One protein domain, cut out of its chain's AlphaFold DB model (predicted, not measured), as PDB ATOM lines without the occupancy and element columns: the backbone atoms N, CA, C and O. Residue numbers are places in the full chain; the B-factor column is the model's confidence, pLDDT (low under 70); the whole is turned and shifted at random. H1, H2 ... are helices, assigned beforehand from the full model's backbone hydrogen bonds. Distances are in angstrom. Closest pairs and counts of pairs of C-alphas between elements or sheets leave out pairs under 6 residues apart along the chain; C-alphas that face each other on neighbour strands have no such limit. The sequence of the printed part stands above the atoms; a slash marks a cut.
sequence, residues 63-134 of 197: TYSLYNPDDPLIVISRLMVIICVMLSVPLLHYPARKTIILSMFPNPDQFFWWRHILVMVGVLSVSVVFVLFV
ATOM      1  N   THR A  63     -26.457 -24.346  40.518       81.50
ATOM      2  CA  THR A  63     -26.776 -22.907  40.555       81.50
ATOM      3  C   THR A  63     -26.233 -22.240  41.825       81.50
ATOM      4  O   THR A  63     -25.547 -21.222  41.742       81.50
ATOM      5  N   TYR A  64     -26.458 -22.844  43.001       79.81
ATOM      6  CA  TYR A  64     -25.914 -22.334  44.269       79.81
ATOM      7  C   TYR A  64     -24.381 -22.307  44.281       79.81
ATOM      8  O   TYR A  64     -23.793 -21.327  44.726       79.81
ATOM      9  N   SER A  65     -23.732 -23.350  43.755       81.12
ATOM     10  CA  SER A  65     -22.267 -23.439  43.713       81.12
ATOM     11  C   SER A  65     -21.625 -22.423  42.767       81.12
ATOM     12  O   SER A  65     -20.490 -22.028  43.006       81.12
ATOM     13  N   LEU A  66     -22.320 -22.020  41.698       78.38
ATOM     14  CA  LEU A  66     -21.856 -20.977  40.778       78.38
ATOM     15  C   LEU A  66     -22.007 -19.575  41.379       78.38
ATOM     16  O   LEU A  66     -21.211 -18.692  41.075       78.38
ATOM     17  N   TYR A  67     -23.030 -19.370  42.212       79.94
ATOM     18  CA  TYR A  67     -23.296 -18.077  42.835       79.94
ATOM     19  C   TYR A  67     -22.424 -17.822  44.073       79.94
ATOM     20  O   TYR A  67     -21.972 -16.696  44.266       79.94
ATOM     21  N   ASN A  68     -22.172 -18.846  44.899       78.88
ATOM     22  CA  ASN A  68     -21.333 -18.726  46.095       78.88
ATOM     23  C   ASN A  68     -20.452 -19.981  46.300       78.88
ATOM     24  O   ASN A  68     -20.875 -20.920  46.974       78.88
ATOM     25  N   PRO A  69     -19.248 -20.043  45.701       74.00
ATOM     26  CA  PRO A  69     -18.439 -21.266  45.664       74.00
ATOM     27  C   PRO A  69     -17.818 -21.667  47.011       74.00
ATOM     28  O   PRO A  69     -17.588 -22.855  47.229       74.00
ATOM     29  N   ASP A  70     -17.588 -20.715  47.920       78.88
ATOM     30  CA  ASP A  70     -16.893 -20.948  49.196       78.88
ATOM     31  C   ASP A  70     -17.841 -21.236  50.375       78.88
ATOM     32  O   ASP A  70     -17.405 -21.323  51.524       78.88
ATOM     33  N   ASP A  71     -19.145 -21.386  50.124       85.06
ATOM     34  CA  ASP A  71     -20.113 -21.625  51.193       85.06
ATOM     35  C   ASP A  71     -20.065 -23.093  51.678       85.06
ATOM     36  O   ASP A  71     -20.450 -24.012  50.933       85.06
ATOM     37  N   PRO A  72     -19.651 -23.361  52.936       85.38
ATOM     38  CA  PRO A  72     -19.587 -24.722  53.465       85.38
ATOM     39  C   PRO A  72     -20.961 -25.409  53.488       85.38
ATOM     40  O   PRO A  72     -21.033 -26.641  53.459       85.38
ATOM     41  N   LEU A  73     -22.062 -24.650  53.492       87.06
ATOM     42  CA  LEU A  73     -23.416 -25.199  53.515       87.06
ATOM     43  C   LEU A  73     -23.759 -25.953  52.216       87.06
ATOM     44  O   LEU A  73     -24.425 -26.995  52.247       87.06
ATOM     45  N   ILE A  74     -23.246 -25.487  51.072       87.38
ATOM     46  CA  ILE A  74     -23.440 -26.144  49.770       87.38
ATOM     47  C   ILE A  74     -22.673 -27.466  49.735       87.38
ATOM     48  O   ILE A  74     -23.211 -28.484  49.294       87.38
ATOM     49  N   VAL A  75     -21.448 -27.484  50.259       88.00
ATOM     50  CA  VAL A  75     -20.639 -28.708  50.353       88.00
ATOM     51  C   VAL A  75     -21.328 -29.742  51.248       88.00
ATOM     52  O   VAL A  75     -21.475 -30.899  50.848       88.00
ATOM     53  N   ILE A  76     -21.832 -29.326  52.416       91.00
ATOM     54  CA  ILE A  76     -22.573 -30.208  53.332       91.00
ATOM     55  C   ILE A  76     -23.822 -30.780  52.650       91.00
ATOM     56  O   ILE A  76     -24.046 -31.989  52.697       91.00
ATOM     57  N   SER A  77     -24.620 -29.948  51.975       90.38
ATOM     58  CA  SER A  77     -25.832 -30.421  51.293       90.38
ATOM     59  C   SER A  77     -25.527 -31.426  50.173       90.38
ATOM     60  O   SER A  77     -26.213 -32.446  50.070       90.38
ATOM     61  N   ARG A  78     -24.453 -31.222  49.397       89.75
ATOM     62  CA  ARG A  78     -23.985 -32.195  48.393       89.75
ATOM     63  C   ARG A  78     -23.596 -33.526  49.028       89.75
ATOM     64  O   ARG A  78     -24.014 -34.574  48.537       89.75
ATOM     65  N   LEU A  79     -22.856 -33.500  50.135       91.94
ATOM     66  CA  LEU A  79     -22.491 -34.717  50.866       91.94
ATOM     67  C   LEU A  79     -23.731 -35.463  51.376       91.94
ATOM     68  O   LEU A  79     -23.815 -36.681  51.224       91.94
ATOM     69  N   MET A  80     -24.723 -34.746  51.910       92.50
ATOM     70  CA  MET A  80     -25.985 -35.351  52.356       92.50
ATOM     71  C   MET A  80     -26.749 -36.011  51.204       92.50
ATOM     72  O   MET A  80     -27.253 -37.123  51.368       92.50
ATOM     73  N   VAL A  81     -26.803 -35.374  50.029       91.88
ATOM     74  CA  VAL A  81     -27.427 -35.965  48.834       91.88
ATOM     75  C   VAL A  81     -26.690 -37.234  48.408       91.88
ATOM     76  O   VAL A  81     -27.341 -38.247  48.161       91.88
ATOM     77  N   ILE A  82     -25.354 -37.225  48.388       93.06
ATOM     78  CA  ILE A  82     -24.554 -38.409  48.037       93.06
ATOM     79  C   ILE A  82     -24.839 -39.560  49.006       93.06
ATOM     80  O   ILE A  82     -25.136 -40.669  48.563       93.06
ATOM     81  N   ILE A  83     -24.814 -39.308  50.317       94.94
ATOM     82  CA  ILE A  83     -25.096 -40.332  51.335       94.94
ATOM     83  C   ILE A  83     -26.527 -40.867  51.185       94.94
ATOM     84  O   ILE A  83     -26.739 -42.079  51.191       94.94
ATOM     85  N   CYS A  84     -27.507 -39.983  50.992       92.88
ATOM     86  CA  CYS A  84     -28.906 -40.359  50.785       92.88
ATOM     87  C   CYS A  84     -29.086 -41.262  49.554       92.88
ATOM     88  O   CYS A  84     -29.757 -42.297  49.631       92.88
ATOM     89  N   VAL A  85     -28.451 -40.916  48.431       91.19
ATOM     90  CA  VAL A  85     -28.483 -41.725  47.206       91.19
ATOM     91  C   VAL A  85     -27.797 -43.070  47.437       91.19
ATOM     92  O   VAL A  85     -28.373 -44.102  47.094       91.19
ATOM     93  N   MET A  86     -26.633 -43.091  48.087       91.88
ATOM     94  CA  MET A  86     -25.913 -44.331  48.407       91.88
ATOM     95  C   MET A  86     -26.738 -45.290  49.268       91.88
ATOM     96  O   MET A  86     -26.689 -46.498  49.050       91.88
ATOM     97  N   LEU A  87     -27.540 -44.771  50.200       91.00
ATOM     98  CA  LEU A  87     -28.463 -45.571  51.012       91.00
ATOM     99  C   LEU A  87     -29.717 -46.000  50.237       91.00
ATOM    100  O   LEU A  87     -30.248 -47.087  50.465       91.00
ATOM    101  N   SER A  88     -30.190 -45.180  49.300       88.38
ATOM    102  CA  SER A  88     -31.409 -45.451  48.529       88.38
ATOM    103  C   SER A  88     -31.191 -46.463  47.398       88.38
ATOM    104  O   SER A  88     -32.069 -47.282  47.121       88.38
ATOM    105  N   VAL A  89     -30.018 -46.460  46.757       87.75
ATOM    106  CA  VAL A  89     -29.658 -47.394  45.674       87.75
ATOM    107  C   VAL A  89     -29.831 -48.874  46.058       87.75
ATOM    108  O   VAL A  89     -30.471 -49.588  45.279       87.75
ATOM    109  N   PRO A  90     -29.331 -49.378  47.206       84.00
ATOM    110  CA  PRO A  90     -29.516 -50.779  47.589       84.00
ATOM    111  C   PRO A  90     -30.980 -51.112  47.902       84.00
ATOM    112  O   PRO A  90     -31.452 -52.190  47.531       84.00
ATOM    113  N   LEU A  91     -31.720 -50.177  48.511       84.69
ATOM    114  CA  LEU A  91     -33.148 -50.341  48.799       84.69
ATOM    115  C   LEU A  91     -33.976 -50.495  47.519       84.69
ATOM    116  O   LEU A  91     -34.903 -51.301  47.492       84.69
ATOM    117  N   LEU A  92     -33.630 -49.764  46.455       83.38
ATOM    118  CA  LEU A  92     -34.296 -49.841  45.149       83.38
ATOM    119  C   LEU A  92     -33.825 -51.040  44.311       83.38
ATOM    120  O   LEU A  92     -34.621 -51.641  43.587       83.38
ATOM    121  N   HIS A  93     -32.557 -51.438  44.432       83.06
ATOM    122  CA  HIS A  93     -32.021 -52.606  43.726       83.06
ATOM    123  C   HIS A  93     -32.629 -53.923  44.209       83.06
ATOM    124  O   HIS A  93     -32.823 -54.838  43.409       83.06
ATOM    125  N   TYR A  94     -32.940 -54.041  45.501       83.06
ATOM    126  CA  TYR A  94     -33.520 -55.256  46.066       83.06
ATOM    127  C   TYR A  94     -34.836 -55.696  45.383       83.06
ATOM    128  O   TYR A  94     -34.897 -56.831  44.887       83.06
ATOM    129  N   PRO A  95     -35.884 -54.849  45.286       81.62
ATOM    130  CA  PRO A  95     -37.106 -55.205  44.576       81.62
ATOM    131  C   PRO A  95     -36.872 -55.378  43.071       81.62
ATOM    132  O   PRO A  95     -37.435 -56.310  42.501       81.62
ATOM    133  N   ALA A  96     -36.009 -54.570  42.440       81.50
ATOM    134  CA  ALA A  96     -35.688 -54.699  41.014       81.50
ATOM    135  C   ALA A  96     -35.061 -56.063  40.679       81.50
ATOM    136  O   ALA A  96     -35.466 -56.738  39.734       81.50
ATOM    137  N   ARG A  97     -34.120 -56.533  41.505       82.50
ATOM    138  CA  ARG A  97     -33.549 -57.879  41.375       82.50
ATOM    139  C   ARG A  97     -34.643 -58.941  41.466       82.50
ATOM    140  O   ARG A  97     -34.680 -59.857  40.646       82.50
ATOM    141  N   LYS A  98     -35.534 -58.823  42.455       79.75
ATOM    142  CA  LYS A  98     -36.615 -59.791  42.682       79.75
ATOM    143  C   LYS A  98     -37.583 -59.857  41.497       79.75
ATOM    144  O   LYS A  98     -37.950 -60.960  41.096       79.75
ATOM    145  N   THR A  99     -37.974 -58.716  40.927       81.62
ATOM    146  CA  THR A  99     -38.892 -58.678  39.777       81.62
ATOM    147  C   THR A  99     -38.261 -59.266  38.520       81.62
ATOM    148  O   THR A  99     -38.923 -60.032  37.827       81.62
ATOM    149  N   ILE A 100     -36.981 -58.990  38.253       82.12
ATOM    150  CA  ILE A 100     -36.283 -59.519  37.072       82.12
ATOM    151  C   ILE A 100     -36.115 -61.037  37.159       82.12
ATOM    152  O   ILE A 100     -36.395 -61.741  36.191       82.12
ATOM    153  N   ILE A 101     -35.714 -61.560  38.323       79.62
ATOM    154  CA  ILE A 101     -35.564 -63.011  38.518       79.62
ATOM    155  C   ILE A 101     -36.903 -63.718  38.310       79.62
ATOM    156  O   ILE A 101     -36.949 -64.713  37.596       79.62
ATOM    157  N   LEU A 102     -37.981 -63.180  38.890       78.50
ATOM    158  CA  LEU A 102     -39.321 -63.746  38.744       78.50
ATOM    159  C   LEU A 102     -39.834 -63.651  37.298       78.50
ATOM    160  O   LEU A 102     -40.527 -64.548  36.830       78.50
ATOM    161  N   SER A 103     -39.487 -62.578  36.581       78.38
ATOM    162  CA  SER A 103     -39.882 -62.387  35.183       78.38
ATOM    163  C   SER A 103     -39.125 -63.301  34.220       78.38
ATOM    164  O   SER A 103     -39.692 -63.695  33.205       78.38
ATOM    165  N   MET A 104     -37.853 -63.603  34.487       75.44
ATOM    166  CA  MET A 104     -37.026 -64.432  33.604       75.44
ATOM    167  C   MET A 104     -37.111 -65.927  33.932       75.44
ATOM    168  O   MET A 104     -36.909 -66.750  33.041       75.44
ATOM    169  N   PHE A 105     -37.404 -66.295  35.185       73.62
ATOM    170  CA  PHE A 105     -37.430 -67.686  35.635       73.62
ATOM    171  C   PHE A 105     -38.731 -68.006  36.391       73.62
ATOM    172  O   PHE A 105     -38.905 -67.561  37.525       73.62
ATOM    173  N   PRO A 106     -39.620 -68.835  35.808       65.44
ATOM    174  CA  PRO A 106     -40.858 -69.278  36.457       65.44
ATOM    175  C   PRO A 106     -40.653 -70.175  37.692       65.44
ATOM    176  O   PRO A 106     -41.552 -70.267  38.518       65.44
ATOM    177  N   ASN A 107     -39.480 -70.816  37.827       60.38
ATOM    178  CA  ASN A 107     -39.122 -71.702  38.944       60.38
ATOM    179  C   ASN A 107     -38.034 -71.051  39.826       60.38
ATOM    180  O   ASN A 107     -36.850 -71.124  39.481       60.38
ATOM    181  N   PRO A 108     -38.400 -70.406  40.949       59.94
ATOM    182  CA  PRO A 108     -37.471 -69.674  41.816       59.94
ATOM    183  C   PRO A 108     -36.590 -70.563  42.718       59.94
ATOM    184  O   PRO A 108     -35.722 -70.043  43.417       59.94
ATOM    185  N   ASP A 109     -36.768 -71.885  42.691       56.34
ATOM    186  CA  ASP A 109     -36.232 -72.801  43.709       56.34
ATOM    187  C   ASP A 109     -34.751 -73.194  43.518       56.34
ATOM    188  O   ASP A 109     -34.187 -73.927  44.326       56.34
ATOM    189  N   GLN A 110     -34.080 -72.690  42.474       57.56
ATOM    190  CA  GLN A 110     -32.664 -72.969  42.207       57.56
ATOM    191  C   GLN A 110     -31.807 -71.705  42.353       57.56
ATOM    192  O   GLN A 110     -31.489 -71.010  41.383       57.56
ATOM    193  N   PHE A 111     -31.449 -71.395  43.598       62.19
ATOM    194  CA  PHE A 111     -30.679 -70.205  43.965       62.19
ATOM    195  C   PHE A 111     -29.197 -70.354  43.574       62.19
ATOM    196  O   PHE A 111     -28.355 -70.767  44.369       62.19
ATOM    197  N   PHE A 112     -28.854 -70.019  42.328       68.62
ATOM    198  CA  PHE A 112     -27.466 -70.003  41.857       68.62
ATOM    199  C   PHE A 112     -26.868 -68.594  41.948       68.62
ATOM    200  O   PHE A 112     -27.287 -67.684  41.230       68.62
ATOM    201  N   TRP A 113     -25.827 -68.426  42.771       71.94
ATOM    202  CA  TRP A 113     -25.100 -67.158  42.951       71.94
ATOM    203  C   TRP A 113     -24.661 -66.514  41.630       71.94
ATOM    204  O   TRP A 113     -24.838 -65.312  41.442       71.94
ATOM    205  N   TRP A 114     -24.184 -67.320  40.679       76.75
ATOM    206  CA  TRP A 114     -23.720 -66.837  39.377       76.75
ATOM    207  C   TRP A 114     -24.818 -66.140  38.560       76.75
ATOM    208  O   TRP A 114     -24.583 -65.081  37.983       76.75
ATOM    209  N   ARG A 115     -26.046 -66.678  38.561       74.31
ATOM    210  CA  ARG A 115     -27.182 -66.081  37.833       74.31
ATOM    211  C   ARG A 115     -27.561 -64.725  38.419       74.31
ATOM    212  O   ARG A 115     -27.838 -63.787  37.681       74.31
ATOM    213  N   HIS A 116     -27.535 -64.607  39.744       78.75
ATOM    214  CA  HIS A 116     -27.826 -63.346  40.416       78.75
ATOM    215  C   HIS A 116     -26.758 -62.283  40.154       78.75
ATOM    216  O   HIS A 116     -27.117 -61.133  39.918       78.75
ATOM    217  N   ILE A 117     -25.478 -62.666  40.160       82.81
ATOM    218  CA  ILE A 117     -24.369 -61.762  39.829       82.81
ATOM    219  C   ILE A 117     -24.502 -61.284  38.380       82.81
ATOM    220  O   ILE A 117     -24.458 -60.082  38.139       82.81
ATOM    221  N   LEU A 118     -24.758 -62.191  37.432       84.75
ATOM    222  CA  LEU A 118     -24.891 -61.851  36.013       84.75
ATOM    223  C   LEU A 118     -26.059 -60.889  35.754       84.75
ATOM    224  O   LEU A 118     -25.888 -59.902  35.044       84.75
ATOM    225  N   VAL A 119     -27.221 -61.125  36.371       82.69
ATOM    226  CA  VAL A 119     -28.381 -60.223  36.251       82.69
ATOM    227  C   VAL A 119     -28.073 -58.840  36.829       82.69
ATOM    228  O   VAL A 119     -28.383 -57.836  36.193       82.69
ATOM    229  N   MET A 120     -27.435 -58.763  38.000       83.62
ATOM    230  CA  MET A 120     -27.093 -57.479  38.624       83.62
ATOM    231  C   MET A 120     -26.052 -56.707  37.811       83.62
ATOM    232  O   MET A 120     -26.230 -55.516  37.583       83.62
ATOM    233  N   VAL A 121     -25.009 -57.385  37.322       87.44
ATOM    234  CA  VAL A 121     -24.004 -56.788  36.427       87.44
ATOM    235  C   VAL A 121     -24.656 -56.314  35.131       87.44
ATOM    236  O   VAL A 121     -24.384 -55.201  34.692       87.44
ATOM    237  N   GLY A 122     -25.569 -57.102  34.558       87.62
ATOM    238  CA  GLY A 122     -26.338 -56.719  33.376       87.62
ATOM    239  C   GLY A 122     -27.139 -55.433  33.602       87.62
ATOM    240  O   GLY A 122     -26.955 -54.461  32.876       87.62
ATOM    241  N   VAL A 123     -27.960 -55.382  34.654       85.38
ATOM    242  CA  VAL A 123     -28.770 -54.197  34.999       85.38
ATOM    243  C   VAL A 123     -27.900 -52.966  35.258       85.38
ATOM    244  O   VAL A 123     -28.209 -51.875  34.769       85.38
ATOM    245  N   LEU A 124     -26.796 -53.130  35.989       87.81
ATOM    246  CA  LEU A 124     -25.879 -52.035  36.289       87.81
ATOM    247  C   LEU A 124     -25.170 -51.538  35.023       87.81
ATOM    248  O   LEU A 124     -25.079 -50.333  34.811       87.81
ATOM    249  N   SER A 125     -24.740 -52.448  34.143       89.19
ATOM    250  CA  SER A 125     -24.088 -52.100  32.875       89.19
ATOM    251  C   SER A 125     -25.014 -51.311  31.950       89.19
ATOM    252  O   SER A 125     -24.620 -50.262  31.448       89.19
ATOM    253  N   VAL A 126     -26.273 -51.738  31.802       88.69
ATOM    254  CA  VAL A 126     -27.283 -51.016  31.016       88.69
ATOM    255  C   VAL A 126     -27.542 -49.634  31.616       88.69
ATOM    256  O   VAL A 126     -27.635 -48.656  30.879       88.69
ATOM    257  N   SER A 127     -27.600 -49.533  32.947       86.75
ATOM    258  CA  SER A 127     -27.810 -48.258  33.641       86.75
ATOM    259  C   SER A 127     -26.639 -47.292  33.429       86.75
ATOM    260  O   SER A 127     -26.859 -46.117  33.152       86.75
ATOM    261  N   VAL A 128     -25.396 -47.779  33.504       88.44
ATOM    262  CA  VAL A 128     -24.189 -46.974  33.246       88.44
ATOM    263  C   VAL A 128     -24.145 -46.516  31.792       88.44
ATOM    264  O   VAL A 128     -23.926 -45.335  31.533       88.44
ATOM    265  N   VAL A 129     -24.411 -47.417  30.844       90.19
ATOM    266  CA  VAL A 129     -24.472 -47.078  29.415       90.19
ATOM    267  C   VAL A 129     -25.535 -46.006  29.160       90.19
ATOM    268  O   VAL A 129     -25.265 -45.035  28.462       90.19
ATOM    269  N   PHE A 130     -26.714 -46.122  29.776       86.38
ATOM    270  CA  PHE A 130     -27.779 -45.126  29.658       86.38
ATOM    271  C   PHE A 130     -27.368 -43.740  30.182       86.38
ATOM    272  O   PHE A 130     -27.623 -42.738  29.518       86.38
ATOM    273  N   VAL A 131     -26.681 -43.676  31.329       86.31
ATOM    274  CA  VAL A 131     -26.168 -42.411  31.890       86.31
ATOM    275  C   VAL A 131     -25.094 -41.785  30.993       86.31
ATOM    276  O   VAL A 131     -25.048 -40.565  30.867       86.31
ATOM    277  N   LEU A 132     -24.261 -42.589  30.324       88.06
ATOM    278  CA  LEU A 132     -23.262 -42.073  29.377       88.06
ATOM    279  C   LEU A 132     -23.895 -41.440  28.131       88.06
ATOM    280  O   LEU A 132     -23.324 -40.508  27.568       88.06
ATOM    281  N   PHE A 133     -25.061 -41.925  27.699       86.75
ATOM    282  CA  PHE A 133     -25.766 -41.362  26.546       86.75
ATOM    283  C   PHE A 133     -26.478 -40.041  26.853       86.75
ATOM    284  O   PHE A 133     -26.609 -39.206  25.959       86.75
ATOM    285  N   VAL A 134     -26.946 -39.842  28.089       85.44
ATOM    286  CA  VAL A 134     -27.712 -38.652  28.486       85.44
ATOM    287  C   VAL A 134     -27.030 -37.987  29.684       85.44
ATOM    288  O   VAL A 134     -27.320 -38.351  30.818       85.44
TER     289      VAL A 134
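AT A GLANCE: This is residues 63 to 134 of the 197 residues of the protein "Aa_trans domain-containing protein" of Ciona intestinalis (UniProt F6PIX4). A long helix, H2, and a shorter one, H3, make an open V, meeting near one end of H2, while the short helix H1 sits by H2's other end. The 72 printed residues hold three named helices, in the order H1, H2, H3, and no named strand: all helix. The whole is an extended rod, radius of gyration of the C-alphas 18.2 A, spanning 56 by 25 by 17 A.

HOW THE PARTS SIT: H1, residues 63 to 67, is close to but not clearly touching H2, residues 72 to 104; their closest C-alphas, Ser 65 and Ile 74, are 6.7 A apart. H2 has a kink of 26 degrees near residue 91. With residues 97 to 101 alone it touches residues 116 to 120 of H3, residues 113 to 133; the closest C-alphas, Arg 97 and Met 120, are 7.0 A apart. H2 and H3 run opposite ways at a steep tilt of 51 degrees. H1 and H3 are apart. Every O i to N i+4 pair is within hydrogen-bond range in H1 and H3, 26 of 29 in H2.

IN THESE COORDINATES: C-alpha 63 opens H1 at (-26.776, -22.907, 40.555). H2 is 47.7 A long and H3 30.6 A, ending at C-alpha 133, (-25.766, -41.362, 26.546).

THE WHOLE: The C-alphas farthest apart, Asp 70 and Asn 107, are 56.3 A apart. The printed part has no cut; pLDDT is under 70 at residues 106 to 112.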